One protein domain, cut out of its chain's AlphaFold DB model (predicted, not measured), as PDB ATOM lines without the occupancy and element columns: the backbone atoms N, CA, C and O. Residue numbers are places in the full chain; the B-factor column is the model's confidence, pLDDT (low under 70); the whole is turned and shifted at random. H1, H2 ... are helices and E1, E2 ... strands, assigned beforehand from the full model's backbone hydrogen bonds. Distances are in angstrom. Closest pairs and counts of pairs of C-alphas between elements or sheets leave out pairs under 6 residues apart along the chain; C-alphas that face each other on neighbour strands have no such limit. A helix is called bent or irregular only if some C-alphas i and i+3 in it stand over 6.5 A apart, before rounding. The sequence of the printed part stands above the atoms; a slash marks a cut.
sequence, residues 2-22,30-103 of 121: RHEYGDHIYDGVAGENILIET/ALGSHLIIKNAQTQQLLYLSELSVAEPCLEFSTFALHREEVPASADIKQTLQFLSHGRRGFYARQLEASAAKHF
ATOM      1  N   ARG A   2     181.063 179.724 117.684       94.44
ATOM      2  CA  ARG A   2     181.291 180.393 116.384       94.44
ATOM      3  C   ARG A   2     180.235 181.432 115.992       94.44
ATOM      4  O   ARG A   2     180.595 182.512 115.563       94.44
ATOM      5  N   HIS A   3     178.952 181.143 116.215       93.69
ATOM      6  CA  HIS A   3     177.874 182.103 115.941       93.69
ATOM      7  C   HIS A   3     178.028 183.443 116.686       93.69
ATOM      8  O   HIS A   3     177.678 184.479 116.140       93.69
ATOM      9  N   GLU A   4     178.552 183.418 117.914       95.62
ATOM     10  CA  GLU A   4     178.704 184.617 118.749       95.62
ATOM     11  C   GLU A   4     180.002 185.368 118.449       95.62
ATOM     12  O   GLU A   4     180.018 186.592 118.405       95.62
ATOM     13  N   TYR A   5     181.101 184.633 118.262       95.94
ATOM     14  CA  TYR A   5     182.439 185.225 118.224       95.94
ATOM     15  C   TYR A   5     183.061 185.268 116.827       95.94
ATOM     16  O   TYR A   5     183.993 186.028 116.624       95.94
ATOM     17  N   GLY A   6     182.536 184.530 115.849       96.38
ATOM     18  CA  GLY A   6     183.025 184.523 114.470       96.38
ATOM     19  C   GLY A   6     183.884 183.309 114.109       96.38
ATOM     20  O   GLY A   6     184.094 182.389 114.905       96.38
ATOM     21  N   ASP A   7     184.354 183.303 112.860       95.62
ATOM     22  CA  ASP A   7     184.926 182.127 112.190       95.62
ATOM     23  C   ASP A   7     186.318 181.716 112.689       95.62
ATOM     24  O   ASP A   7     186.750 180.590 112.439       95.62
ATOM     25  N   HIS A   8     187.016 182.568 113.448       95.75
ATOM     26  CA  HIS A   8     188.260 182.174 114.123       95.75
ATOM     27  C   HIS A   8     188.018 181.160 115.249       95.75
ATOM     28  O   HIS A   8     188.965 180.544 115.735       95.75
ATOM     29  N   ILE A   9     186.761 180.967 115.657       97.12
ATOM     30  CA  ILE A   9     186.357 179.876 116.536       97.12
ATOM     31  C   ILE A   9     186.025 178.642 115.695       97.12
ATOM     32  O   ILE A   9     184.944 178.526 115.114       97.12
ATOM     33  N   TYR A  10     186.938 177.680 115.686       95.38
ATOM     34  CA  TYR A  10     186.798 176.404 114.983       95.38
ATOM     35  C   TYR A  10     186.816 175.217 115.957       95.38
ATOM     36  O   TYR A  10     187.085 175.377 117.146       95.38
ATOM     37  N   ASP A  11     186.481 174.025 115.471       95.12
ATOM     38  CA  ASP A  11     186.366 172.846 116.330       95.12
ATOM     39  C   ASP A  11     187.746 172.450 116.882       95.12
ATOM     40  O   ASP A  11     188.732 172.394 116.147       95.12
ATOM     41  N   GLY A  12     187.837 172.228 118.195       94.38
ATOM     42  CA  GLY A  12     189.103 171.943 118.878       94.38
ATOM     43  C   GLY A  12     189.925 173.183 119.257       94.38
ATOM     44  O   GLY A  12     190.930 173.052 119.957       94.38
ATOM     45  N   VAL A  13     189.515 174.401 118.861       95.56
ATOM     46  CA  VAL A  13     190.213 175.652 119.244       95.56
ATOM     47  C   VAL A  13     190.251 175.857 120.760       95.56
ATOM     48  O   VAL A  13     191.079 176.590 121.297       95.56
ATOM     49  N   ALA A  14     189.326 175.212 121.458       93.88
ATOM     50  CA  ALA A  14     189.146 175.306 122.882       93.88
ATOM     51  C   ALA A  14     190.051 174.317 123.650       93.88
ATOM     52  O   ALA A  14     190.162 174.436 124.873       93.88
ATOM     53  N   GLY A  15     190.764 173.420 122.963       94.31
ATOM     54  CA  GLY A  15     191.679 172.446 123.564       94.31
ATOM     55  C   GLY A  15     191.000 171.144 123.989       94.31
ATOM     56  O   GLY A  15     191.496 170.453 124.877       94.31
ATOM     57  N   GLU A  16     189.854 170.822 123.399       96.00
ATOM     58  CA  GLU A  16     189.125 169.582 123.642       96.00
ATOM     59  C   GLU A  16     189.904 168.365 123.124       96.00
ATOM     60  O   GLU A  16     190.479 168.387 122.037       96.00
ATOM     61  N   ASN A  17     189.900 167.266 123.885       95.75
ATOM     62  CA  ASN A  17     190.460 165.993 123.412       95.75
ATOM     63  C   ASN A  17     189.472 165.204 122.545       95.75
ATOM     64  O   ASN A  17     189.894 164.413 121.705       95.75
ATOM     65  N   ILE A  18     188.173 165.398 122.780       95.94
ATOM     66  CA  ILE A  18     187.073 164.708 122.107       95.94
ATOM     67  C   ILE A  18     186.045 165.766 121.714       95.94
ATOM     68  O   ILE A  18     185.655 166.589 122.542       95.94
ATOM     69  N   LEU A  19     185.610 165.723 120.459       96.62
ATOM     70  CA  LEU A  19     184.499 166.515 119.943       96.62
ATOM     71  C   LEU A  19     183.336 165.565 119.674       96.62
ATOM     72  O   LEU A  19     183.521 164.539 119.022       96.62
ATOM     73  N   ILE A  20     182.164 165.906 120.200       96.12
ATOM     74  CA  ILE A  20     180.937 165.126 120.037       96.12
ATOM     75  C   ILE A  20     180.003 165.953 119.163       96.12
ATOM     76  O   ILE A  20     179.639 167.072 119.529       96.12
ATOM     77  N   GLU A  21     179.645 165.416 118.002       95.62
ATOM     78  CA  GLU A  21     178.650 166.026 117.128       95.62
ATOM     79  C   GLU A  21     177.246 165.730 117.664       95.62
ATOM     80  O   GLU A  21     176.905 164.589 117.963       95.62
ATOM     81  N   THR A  22     176.439 166.776 117.824       94.19
ATOM     82  CA  THR A  22     175.054 166.690 118.294       94.19
ATOM     83  C   THR A  22     174.285 167.924 117.827       94.19
ATOM     84  O   THR A  22     174.859 169.003 117.652       94.19
ATOM     85  N   ALA A  30     171.881 167.461 132.613       90.69
ATOM     86  CA  ALA A  30     171.262 166.630 131.584       90.69
ATOM     87  C   ALA A  30     172.164 165.473 131.125       90.69
ATOM     88  O   ALA A  30     171.673 164.549 130.496       90.69
ATOM     89  N   LEU A  31     173.467 165.505 131.430       91.50
ATOM     90  CA  LEU A  31     174.401 164.448 131.020       91.50
ATOM     91  C   LEU A  31     174.319 163.188 131.896       91.50
ATOM     92  O   LEU A  31     174.949 162.180 131.588       91.50
ATOM     93  N   GLY A  32     173.572 163.238 133.001       90.31
ATOM     94  CA  GLY A  32     173.482 162.131 133.945       90.31
ATOM     95  C   GLY A  32     174.806 161.856 134.661       90.31
ATOM     96  O   GLY A  32     175.613 162.758 134.901       90.31
ATOM     97  N   SER A  33     175.008 160.599 135.064       90.19
ATOM     98  CA  SER A  33     176.181 160.204 135.852       90.19
ATOM     99  C   SER A  33     177.370 159.740 135.001       90.19
ATOM    100  O   SER A  33     178.516 159.834 135.452       90.19
ATOM    101  N   HIS A  34     177.102 159.292 133.769       92.06
ATOM    102  CA  HIS A  34     178.098 158.759 132.849       92.06
ATOM    103  C   HIS A  34     177.841 159.183 131.401       92.06
ATOM    104  O   HIS A  34     176.698 159.226 130.952       92.06
ATOM    105  N   LEU A  35     178.932 159.384 130.661       94.62
ATOM    106  CA  LEU A  35     178.947 159.316 129.201       94.62
ATOM    107  C   LEU A  35     179.478 157.949 128.783       94.62
ATOM    108  O   LEU A  35     180.478 157.475 129.326       94.62
ATOM    109  N   ILE A  36     178.834 157.330 127.803       94.81
ATOM    110  CA  ILE A  36     179.213 156.011 127.301       94.81
ATOM    111  C   ILE A  36     179.704 156.183 125.872       94.81
ATOM    112  O   ILE A  36     178.945 156.610 125.010       94.81
ATOM    113  N   ILE A  37     180.960 155.837 125.612       95.12
ATOM    114  CA  ILE A  37     181.505 155.778 124.254       95.12
ATOM    115  C   ILE A  37     181.439 154.328 123.786       95.12
ATOM    116  O   ILE A  37     182.026 153.441 124.410       95.12
ATOM    117  N   LYS A  38     180.744 154.086 122.680       95.00
ATOM    118  CA  LYS A  38     180.650 152.782 122.030       95.00
ATOM    119  C   LYS A  38     181.579 152.751 120.830       95.00
ATOM    120  O   LYS A  38     181.399 153.495 119.869       95.00
ATOM    121  N   ASN A  39     182.558 151.855 120.873       94.38
ATOM    122  CA  ASN A  39     183.457 151.670 119.748       94.38
ATOM    123  C   ASN A  39     182.686 151.107 118.547       94.38
ATOM    124  O   ASN A  39     182.123 150.012 118.630       94.38
ATOM    125  N   ALA A  40     182.698 151.811 117.418       94.44
ATOM    126  CA  ALA A  40     181.903 151.435 116.252       94.44
ATOM    127  C   ALA A  40     182.333 150.081 115.654       94.44
ATOM    128  O   ALA A  40     181.518 149.357 115.084       94.44
ATOM    129  N   GLN A  41     183.604 149.697 115.814       92.38
ATOM    130  CA  GLN A  41     184.164 148.475 115.228       92.38
ATOM    131  C   GLN A  41     184.030 147.263 116.154       92.38
ATOM    132  O   GLN A  41     183.643 146.183 115.714       92.38
ATOM    133  N   THR A  42     184.375 147.424 117.432       92.19
ATOM    134  CA  THR A  42     184.440 146.323 118.406       92.19
ATOM    135  C   THR A  42     183.187 146.201 119.261       92.19
ATOM    136  O   THR A  42     183.036 145.198 119.955       92.19
ATOM    137  N   GLN A  43     182.308 147.210 119.232       92.00
ATOM    138  CA  GLN A  43     181.119 147.333 120.083       92.00
ATOM    139  C   GLN A  43     181.438 147.401 121.588       92.00
ATOM    140  O   GLN A  43     180.540 147.304 122.422       92.00
ATOM    141  N   GLN A  44     182.711 147.578 121.958       90.31
ATOM    142  CA  GLN A  44     183.115 147.761 123.348       90.31
ATOM    143  C   GLN A  44     182.620 149.104 123.879       90.31
ATOM    144  O   GLN A  44     182.675 150.114 123.178       90.31
ATOM    145  N   LEU A  45     182.185 149.102 125.138       90.88
ATOM    146  CA  LEU A  45     181.727 150.294 125.839       90.88
ATOM    147  C   LEU A  45     182.831 150.824 126.752       90.88
ATOM    148  O   LEU A  45     183.447 150.068 127.507       90.88
ATOM    149  N   LEU A  46     183.061 152.130 126.686       91.44
ATOM    150  CA  LEU A  46     183.909 152.885 127.594       91.44
ATOM    151  C   LEU A  46     183.033 153.853 128.385       91.44
ATOM    152  O   LEU A  46     182.383 154.720 127.809       91.44
ATOM    153  N   TYR A  47     183.062 153.724 129.707       92.06
ATOM    154  CA  TYR A  47     182.312 154.582 130.614       92.06
ATOM    155  C   TYR A  47     183.205 155.715 131.115       92.06
ATOM    156  O   TYR A  47     184.260 155.489 131.719       92.06
ATOM    157  N   LEU A  48     182.767 156.944 130.872       93.69
ATOM    158  CA  LEU A  48     183.344 158.161 131.417       93.69
ATOM    159  C   LEU A  48     182.398 158.710 132.484       93.69
ATOM    160  O   LEU A  48     181.186 158.704 132.312       93.69
ATOM    161  N   SER A  49     182.952 159.181 133.588       93.56
ATOM    162  CA  SER A  49     182.223 159.546 134.809       93.56
ATOM    163  C   SER A  49     182.816 160.815 135.420       93.56
ATOM    164  O   SER A  49     183.690 161.430 134.811       93.56
ATOM    165  N   GLU A  50     182.364 161.217 136.612       94.69
ATOM    166  CA  GLU A  50     182.814 162.455 137.278       94.69
ATOM    167  C   GLU A  50     182.738 163.673 136.347       94.69
ATOM    168  O   GLU A  50     183.666 164.481 136.241       94.69
ATOM    169  N   LEU A  51     181.613 163.771 135.637       95.56
ATOM    170  CA  LEU A  51     181.368 164.849 134.695       95.56
ATOM    171  C   LEU A  51     181.381 166.192 135.431       95.56
ATOM    172  O   LEU A  51     180.760 166.353 136.484       95.56
ATOM    173  N   SER A  52     182.080 167.170 134.870       96.38
ATOM    174  CA  SER A  52     182.115 168.534 135.400       96.38
ATOM    175  C   SER A  52     182.223 169.554 134.278       96.38
ATOM    176  O   SER A  52     182.685 169.247 133.182       96.38
ATOM    177  N   VAL A  53     181.757 170.778 134.527       96.75
ATOM    178  CA  VAL A  53     181.850 171.865 133.545       96.75
ATOM    179  C   VAL A  53     183.311 172.279 133.381       96.75
ATOM    180  O   VAL A  53     184.014 172.501 134.366       96.75
ATOM    181  N   ALA A  54     183.754 172.434 132.133       96.50
ATOM    182  CA  ALA A  54     184.998 173.131 131.847       96.50
ATOM    183  C   ALA A  54     184.765 174.638 132.027       96.50
ATOM    184  O   ALA A  54     184.268 175.312 131.123       96.50
ATOM    185  N   GLU A  55     185.058 175.153 133.222       95.69
ATOM    186  CA  GLU A  55     184.847 176.569 133.532       95.69
ATOM    187  C   GLU A  55     185.674 177.472 132.601       95.69
ATOM    188  O   GLU A  55     186.843 177.183 132.319       95.69
ATOM    189  N   PRO A  56     185.095 178.574 132.098       95.62
ATOM    190  CA  PRO A  56     185.799 179.466 131.196       95.62
ATOM    191  C   PRO A  56     186.893 180.237 131.941       95.62
ATOM    192  O   PRO A  56     186.737 180.631 133.096       95.62
ATOM    193  N   CYS A  57     187.999 180.500 131.248       96.00
ATOM    194  CA  CYS A  57     189.117 181.272 131.775       96.00
ATOM    195  C   CYS A  57     189.258 182.633 131.082       96.00
ATOM    196  O   CYS A  57     188.678 182.887 130.018       96.00
ATOM    197  N   LEU A  58     190.045 183.516 131.700       96.00
ATOM    198  CA  LEU A  58     190.343 184.851 131.182       96.00
ATOM    199  C   LEU A  58     191.020 184.778 129.809       96.00
ATOM    200  O   LEU A  58     190.673 185.532 128.900       96.00
ATOM    201  N   GLU A  59     191.970 183.862 129.663       95.19
ATOM    202  CA  GLU A  59     192.811 183.700 128.485       95.19
ATOM    203  C   GLU A  59     191.964 183.321 127.273       95.19
ATOM    204  O   GLU A  59     191.997 184.011 126.254       95.19
ATOM    205  N   PHE A  60     191.135 182.281 127.402       95.88
ATOM    206  CA  PHE A  60     190.267 181.854 126.311       95.88
ATOM    207  C   PHE A  60     189.164 182.877 126.019       95.88
ATOM    208  O   PHE A  60     188.828 183.095 124.860       95.88
ATOM    209  N   SER A  61     188.633 183.554 127.040       96.88
ATOM    210  CA  SER A  61     187.638 184.618 126.839       96.88
ATOM    211  C   SER A  61     188.221 185.801 126.062       96.88
ATOM    212  O   SER A  61     187.590 186.325 125.147       96.88
ATOM    213  N   THR A  62     189.454 186.194 126.379       96.25
ATOM    214  CA  THR A  62     190.173 187.254 125.657       96.25
ATOM    215  C   THR A  62     190.477 186.829 124.224       96.25
ATOM    216  O   THR A  62     190.255 187.602 123.294       96.25
ATOM    217  N   PHE A  63     190.920 185.583 124.035       95.94
ATOM    218  CA  PHE A  63     191.119 185.002 122.709       95.94
ATOM    219  C   PHE A  63     189.824 185.012 121.883       95.94
ATOM    220  O   PHE A  63     189.841 185.426 120.724       95.94
ATOM    221  N   ALA A  64     188.696 184.616 122.479       97.00
ATOM    222  CA  ALA A  64     187.412 184.545 121.793       97.00
ATOM    223  C   ALA A  64     186.933 185.915 121.299       97.00
ATOM    224  O   ALA A  64     186.421 186.005 120.187       97.00
ATOM    225  N   LEU A  65     187.167 186.976 122.078       97.06
ATOM    226  CA  LEU A  65     186.827 188.351 121.700       97.06
ATOM    227  C   LEU A  65     187.589 188.862 120.467       97.06
ATOM    228  O   LEU A  65     187.092 189.775 119.816       97.06
ATOM    229  N   HIS A  66     188.763 188.292 120.165       95.62
ATOM    230  CA  HIS A  66     189.541 188.534 118.943       95.62
ATOM    231  C   HIS A  66     189.707 190.018 118.577       95.62
ATOM    232  O   HIS A  66     189.377 190.458 117.477       95.62
ATOM    233  N   ARG A  67     190.205 190.806 119.534       92.69
ATOM    234  CA  ARG A  67     190.459 192.243 119.362       92.69
ATOM    235  C   ARG A  67     191.956 192.526 119.330       92.69
ATOM    236  O   ARG A  67     192.719 191.885 120.046       92.69
ATOM    237  N   GLU A  68     192.358 193.504 118.521       89.69
ATOM    238  CA  GLU A  68     193.744 193.997 118.482       89.69
ATOM    239  C   GLU A  68     194.119 194.737 119.776       89.69
ATOM    240  O   GLU A  68     195.239 194.620 120.271       89.69
ATOM    241  N   GLU A  69     193.163 195.474 120.344       93.12
ATOM    242  CA  GLU A  69     193.311 196.169 121.621       93.12
ATOM    243  C   GLU A  69     192.869 195.295 122.801       93.12
ATOM    244  O   GLU A  69     192.020 194.410 122.669       93.12
ATOM    245  N   VAL A  70     193.407 195.593 123.989       90.44
ATOM    246  CA  VAL A  70     193.020 194.918 125.235       90.44
ATOM    247  C   VAL A  70     191.521 195.131 125.495       90.44
ATOM    248  O   VAL A  70     191.097 196.279 125.654       90.44
ATOM    249  N   PRO A  71     190.703 194.062 125.580       93.25
ATOM    250  CA  PRO A  71     189.271 194.213 125.795       93.25
ATOM    251  C   PRO A  71     188.939 194.838 127.150       93.25
ATOM    252  O   PRO A  71     189.623 194.611 128.152       93.25
ATOM    253  N   ALA A  72     187.837 195.587 127.208       95.75
ATOM    254  CA  ALA A  72     187.354 196.138 128.463       95.75
ATOM    255  C   ALA A  72     186.937 195.013 129.424       95.75
ATOM    256  O   ALA A  72     186.394 193.984 129.015       95.75
ATOM    257  N   SER A  73     187.106 195.225 130.732       95.56
ATOM    258  CA  SER A  73     186.757 194.214 131.743       95.56
ATOM    259  C   SER A  73     185.280 193.796 131.701       95.56
ATOM    260  O   SER A  73     184.954 192.665 132.056       95.56
ATOM    261  N   ALA A  74     184.388 194.686 131.253       97.00
ATOM    262  CA  ALA A  74     182.975 194.377 131.052       97.00
ATOM    263  C   ALA A  74     182.757 193.343 129.932       97.00
ATOM    264  O   ALA A  74     182.014 192.385 130.138       97.00
ATOM    265  N   ASP A  75     183.460 193.484 128.803       97.25
ATOM    266  CA  ASP A  75     183.376 192.551 127.670       97.25
ATOM    267  C   ASP A  75     183.910 191.167 128.053       97.25
ATOM    268  O   ASP A  75     183.309 190.138 127.740       97.25
ATOM    269  N   ILE A  76     185.020 191.139 128.797       97.00
ATOM    270  CA  ILE A  76     185.608 189.902 129.320       97.00
ATOM    271  C   ILE A  76     184.623 189.216 130.267       97.00
ATOM    272  O   ILE A  76     184.386 188.017 130.146       97.00
ATOM    273  N   LYS A  77     184.009 189.967 131.189       97.75
ATOM    274  CA  LYS A  77     183.016 189.422 132.121       97.75
ATOM    275  C   LYS A  77     181.807 188.845 131.386       97.75
ATOM    276  O   LYS A  77     181.373 187.748 131.726       97.75
ATOM    277  N   GLN A  78     181.278 189.557 130.394       97.75
ATOM    278  CA  GLN A  78     180.159 189.072 129.585       97.75
ATOM    279  C   GLN A  78     180.538 187.797 128.820       97.75
ATOM    280  O   GLN A  78     179.752 186.857 128.764       97.75
ATOM    281  N   THR A  79     181.761 187.739 128.295       97.75
ATOM    282  CA  THR A  79     182.281 186.562 127.587       97.75
ATOM    283  C   THR A  79     182.435 185.364 128.515       97.75
ATOM    284  O   THR A  79     181.964 184.279 128.184       97.75
ATOM    285  N   LEU A  80     182.999 185.559 129.711       97.44
ATOM    286  CA  LEU A  80     183.065 184.522 130.742       97.44
ATOM    287  C   LEU A  80     181.664 183.977 131.043       97.44
ATOM    288  O   LEU A  80     181.448 182.777 130.961       97.44
ATOM    289  N   GLN A  81     180.691 184.855 131.298       96.62
ATOM    290  CA  GLN A  81     179.309 184.454 131.583       96.62
ATOM    291  C   GLN A  81     178.649 183.709 130.415       96.62
ATOM    292  O   GLN A  81     177.923 182.742 130.635       96.62
ATOM    293  N   PHE A  82     178.903 184.133 129.176       96.31
ATOM    294  CA  PHE A  82     178.381 183.469 127.981       96.31
ATOM    295  C   PHE A  82     178.954 182.056 127.804       96.31
ATOM    296  O   PHE A  82     178.236 181.157 127.358       96.31
ATOM    297  N   LEU A  83     180.245 181.882 128.104       95.81
ATOM    298  CA  LEU A  83     180.993 180.633 127.953       95.81
ATOM    299  C   LEU A  83     180.806 179.655 129.126       95.81
ATOM    300  O   LEU A  83     181.189 178.490 129.009       95.81
ATOM    301  N   SER A  84     180.217 180.113 130.232       93.44
ATOM    302  CA  SER A  84     179.858 179.289 131.387       93.44
ATOM    303  C   SER A  84     178.776 178.247 131.061       93.44
ATOM    304  O   SER A  84     178.272 178.142 129.941       93.44
ATOM    305  N   HIS A  85     178.402 177.459 132.074       90.94
ATOM    306  CA  HIS A  85     177.291 176.504 132.015       90.94
ATOM    307  C   HIS A  85     177.465 175.396 130.962       90.94
ATOM    308  O   HIS A  85     176.503 174.989 130.316       90.94
ATOM    309  N   GLY A  86     178.692 174.892 130.800       93.06
ATOM    310  CA  GLY A  86     178.993 173.753 129.921       93.06
ATOM    311  C   GLY A  86     179.228 174.120 128.457       93.06
ATOM    312  O   GLY A  86     179.584 173.265 127.654       93.06
ATOM    313  N   ARG A  87     179.106 175.399 128.088       93.94
ATOM    314  CA  ARG A  87     179.286 175.847 126.698       93.94
ATOM    315  C   ARG A  87     180.722 175.728 126.193       93.94
ATOM    316  O   ARG A  87     180.948 175.650 124.988       93.94
ATOM    317  N   ARG A  88     181.673 175.721 127.128       95.00
ATOM    318  CA  ARG A  88     183.094 175.426 126.923       95.00
ATOM    319  C   ARG A  88     183.418 173.932 126.847       95.00
ATOM    320  O   ARG A  88     184.581 173.601 126.622       95.00
ATOM    321  N   GLY A  89     182.426 173.073 127.050       95.62
ATOM    322  CA  GLY A  89     182.576 171.632 127.167       95.62
ATOM    323  C   GLY A  89     182.584 171.150 128.616       95.62
ATOM    324  O   GLY A  89     182.297 171.891 129.564       95.62
ATOM    325  N   PHE A  90     182.925 169.875 128.763       97.12
ATOM    326  CA  PHE A  90     182.910 169.154 130.025       97.12
ATOM    327  C   PHE A  90     184.203 168.363 130.190       97.12
ATOM    328  O   PHE A  90     184.776 167.879 129.214       97.12
ATOM    329  N   TYR A  91     184.642 168.209 131.433       97.00
ATOM    330  CA  TYR A  91     185.635 167.214 131.801       97.00
ATOM    331  C   TYR A  91     184.940 165.927 132.217       97.00
ATOM    332  O   TYR A  91     183.855 165.957 132.794       97.00
ATOM    333  N   ALA A  92     185.602 164.807 131.949       95.81
ATOM    334  CA  ALA A  92     185.167 163.489 132.369       95.81
ATOM    335  C   ALA A  92     186.385 162.644 132.748       95.81
ATOM    336  O   ALA A  92     187.487 162.843 132.226       95.81
ATOM    337  N   ARG A  93     186.184 161.682 133.644       93.06
ATOM    338  CA  ARG A  93     187.204 160.746 134.106       93.06
ATOM    339  C   ARG A  93     186.835 159.320 133.732       93.06
ATOM    340  O   ARG A  93     185.736 158.846 134.020       93.06
ATOM    341  N   GLN A  94     187.793 158.609 133.152       89.50
ATOM    342  CA  GLN A  94     187.747 157.155 133.083       89.50
ATOM    343  C   GLN A  94     188.113 156.599 134.467       89.50
ATOM    344  O   GLN A  94     189.255 156.737 134.909       89.50
ATOM    345  N   LEU A  95     187.139 156.020 135.174       74.44
ATOM    346  CA  LEU A  95     187.348 155.476 136.521       74.44
ATOM    347  C   LEU A  95     187.935 154.068 136.523       74.44
ATOM    348  O   LEU A  95     188.646 153.705 137.462       74.44
ATOM    349  N   GLU A  96     187.666 153.273 135.489       66.81
ATOM    350  CA  GLU A  96     188.174 151.911 135.445       66.81
ATOM    351  C   GLU A  96     189.648 151.883 135.047       66.81
ATOM    352  O   GLU A  96     190.019 152.082 133.889       66.81
ATOM    353  N   ALA A  97     190.485 151.515 136.017       54.94
ATOM    354  CA  ALA A  97     191.795 150.930 135.778       54.94
ATOM    355  C   ALA A  97     191.636 149.497 135.235       54.94
ATOM    356  O   ALA A  97     192.160 148.538 135.802       54.94
ATOM    357  N   SER A  98     190.882 149.322 134.148       56.94
ATOM    358  CA  SER A  98     191.036 148.117 133.347       56.94
ATOM    359  C   SER A  98     192.489 148.089 132.877       56.94
ATOM    360  O   SER A  98     193.002 149.072 132.346       56.94
ATOM    361  N   ALA A  99     193.189 146.972 133.085       59.25
ATOM    362  CA  ALA A  99     194.536 146.803 132.537       59.25
ATOM    363  C   ALA A  99     194.530 146.858 130.993       59.25
ATOM    364  O   ALA A  99     195.583 147.006 130.368       59.25
ATOM    365  N   ALA A 100     193.349 146.735 130.377       71.25
ATOM    366  CA  ALA A 100     193.165 146.898 128.951       71.25
ATOM    367  C   ALA A 100     193.171 148.384 128.572       71.25
ATOM    368  O   ALA A 100     192.440 149.206 129.117       71.25
ATOM    369  N   LYS A 101     193.995 148.718 127.579       80.75
ATOM    370  CA  LYS A 101     193.935 150.023 126.926       80.75
ATOM    371  C   LYS A 101     192.633 150.117 126.139       80.75
ATOM    372  O   LYS A 101     192.344 149.227 125.341       80.75
ATOM    373  N   HIS A 102     191.901 151.207 126.330       84.50
ATOM    374  CA  HIS A 102     190.780 151.562 125.471       84.50
ATOM    375  C   HIS A 102     191.282 152.487 124.363       84.50
ATOM    376  O   HIS A 102     192.080 153.390 124.614       84.50
ATOM    377  N   PHE A 103     190.829 152.238 123.140       89.94
ATOM    378  CA  PHE A 103     191.076 153.107 121.998       89.94
ATOM    379  C   PHE A 103     189.743 153.689 121.549       89.94
ATOM    380  O   PHE A 103     188.767 152.954 121.409       89.94
TER     381      PHE A 103
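This is residues 2 to 22 and 30 to 103 of the 121 residues of an uncharacterized protein of Dictyobacter sp. Uno17 (UniProt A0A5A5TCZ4). The model is a loose rod with a small three-stranded sheet towards one end and three short helices gathered at the other. The long, bent strand E2 runs from the hairpin it makes with E1 towards the helical end, H2 and H3 cross there about perpendicular, and the chain returns through E3, which pairs with the far half of E2. Residues 6 to 22, with no named element, lead from H1 at the helical end back along the rod towards the sheet and stop at a cut, while residues 94 to 103 run on beyond E3 to the end where the turn between E1 and E2 lies. The printed part has 95 residues, with three named helices and three named strands in the order H1 E1 E2 H2 H3 E3; the sheet's order is E1 - E2 - E3, all antiparallel, and the class is mixed, helices and strands, with under half of the residues in named elements. The whole is loose, with a radius of gyration of the C-alphas of 16.7 A and spans of 50 by 24 by 23 A.

H1, residues 2 to 5, is close to but not clearly touching H2, residues 58 to 65; their closest C-alphas, those of Tyr 5 and Ala 64, are 6.2 A apart. E1, residues 35 to 38, and E2, residues 45 to 53, form a hairpin and are antiparallel, with 152 degrees between their directions. Across this pair N 37 and O 46 are within hydrogen-bond range at 2.8 A, and N 35 and O 48 at 2.9 A. E2 bends by 62 degrees at residue 50, and its pairing is staggered: residues 45 to 48 pair with E1, and residues 49 to 53 with E3, residues 90 to 93. E2 and E3 are antiparallel at 129 degrees, with N 91 and O 52 within hydrogen-bond range at 2.8 A and N 52 and O 91 at 3.0 A. E1 and E3 are the edge strands, and they are only just apart, their closest C-alphas being 8.1 A from each other. H2 touches H3, residues 73 to 83, with the C-alphas of Ser 61 and Thr 79 closest at 5.7 A; their lines stand at 90 degrees, about perpendicular. H1 and H3 are apart. H1, H2 and H3 are not on the sheet. In H2 and H3 every O i to N i+4 pair is within hydrogen-bond range; H1 is too short for such a pair, and its 1 pair of O i to N i+3 is within range.

H1 begins at C-alpha 2, at (181.291, 180.393, 116.384), and measures 5.3 A from first to last C-alpha. E1, Leu 35 to Lys 38, measures 9.8 A. E2, the longest strand, measures 22.9 A from C-alpha 45, at (181.727, 150.294, 125.839), to C-alpha 53. H2, Leu 58 to Leu 65, measures 10.7 A. H3, the longest helix, measures 15.2 A from Ser 73 to Leu 83. E3 measures 10.3 A and ends at C-alpha 93, at (187.204, 160.746, 134.106).

The two C-alphas farthest apart are those of Thr 42 and Ala 72, at 50.9 A. Residues 23 to 29 are not printed, and C-alphas 22 and 30 are 13.8 A apart across the cut; the link from H1 to E1 crosses it. Of the links that are printed whole, E2 to H2 is tight and E1 to E2, H2 to H3 and H3 to E3 are short. The mean pLDDT of the printed part is 92.4, and residues 96 to 99 are under 70.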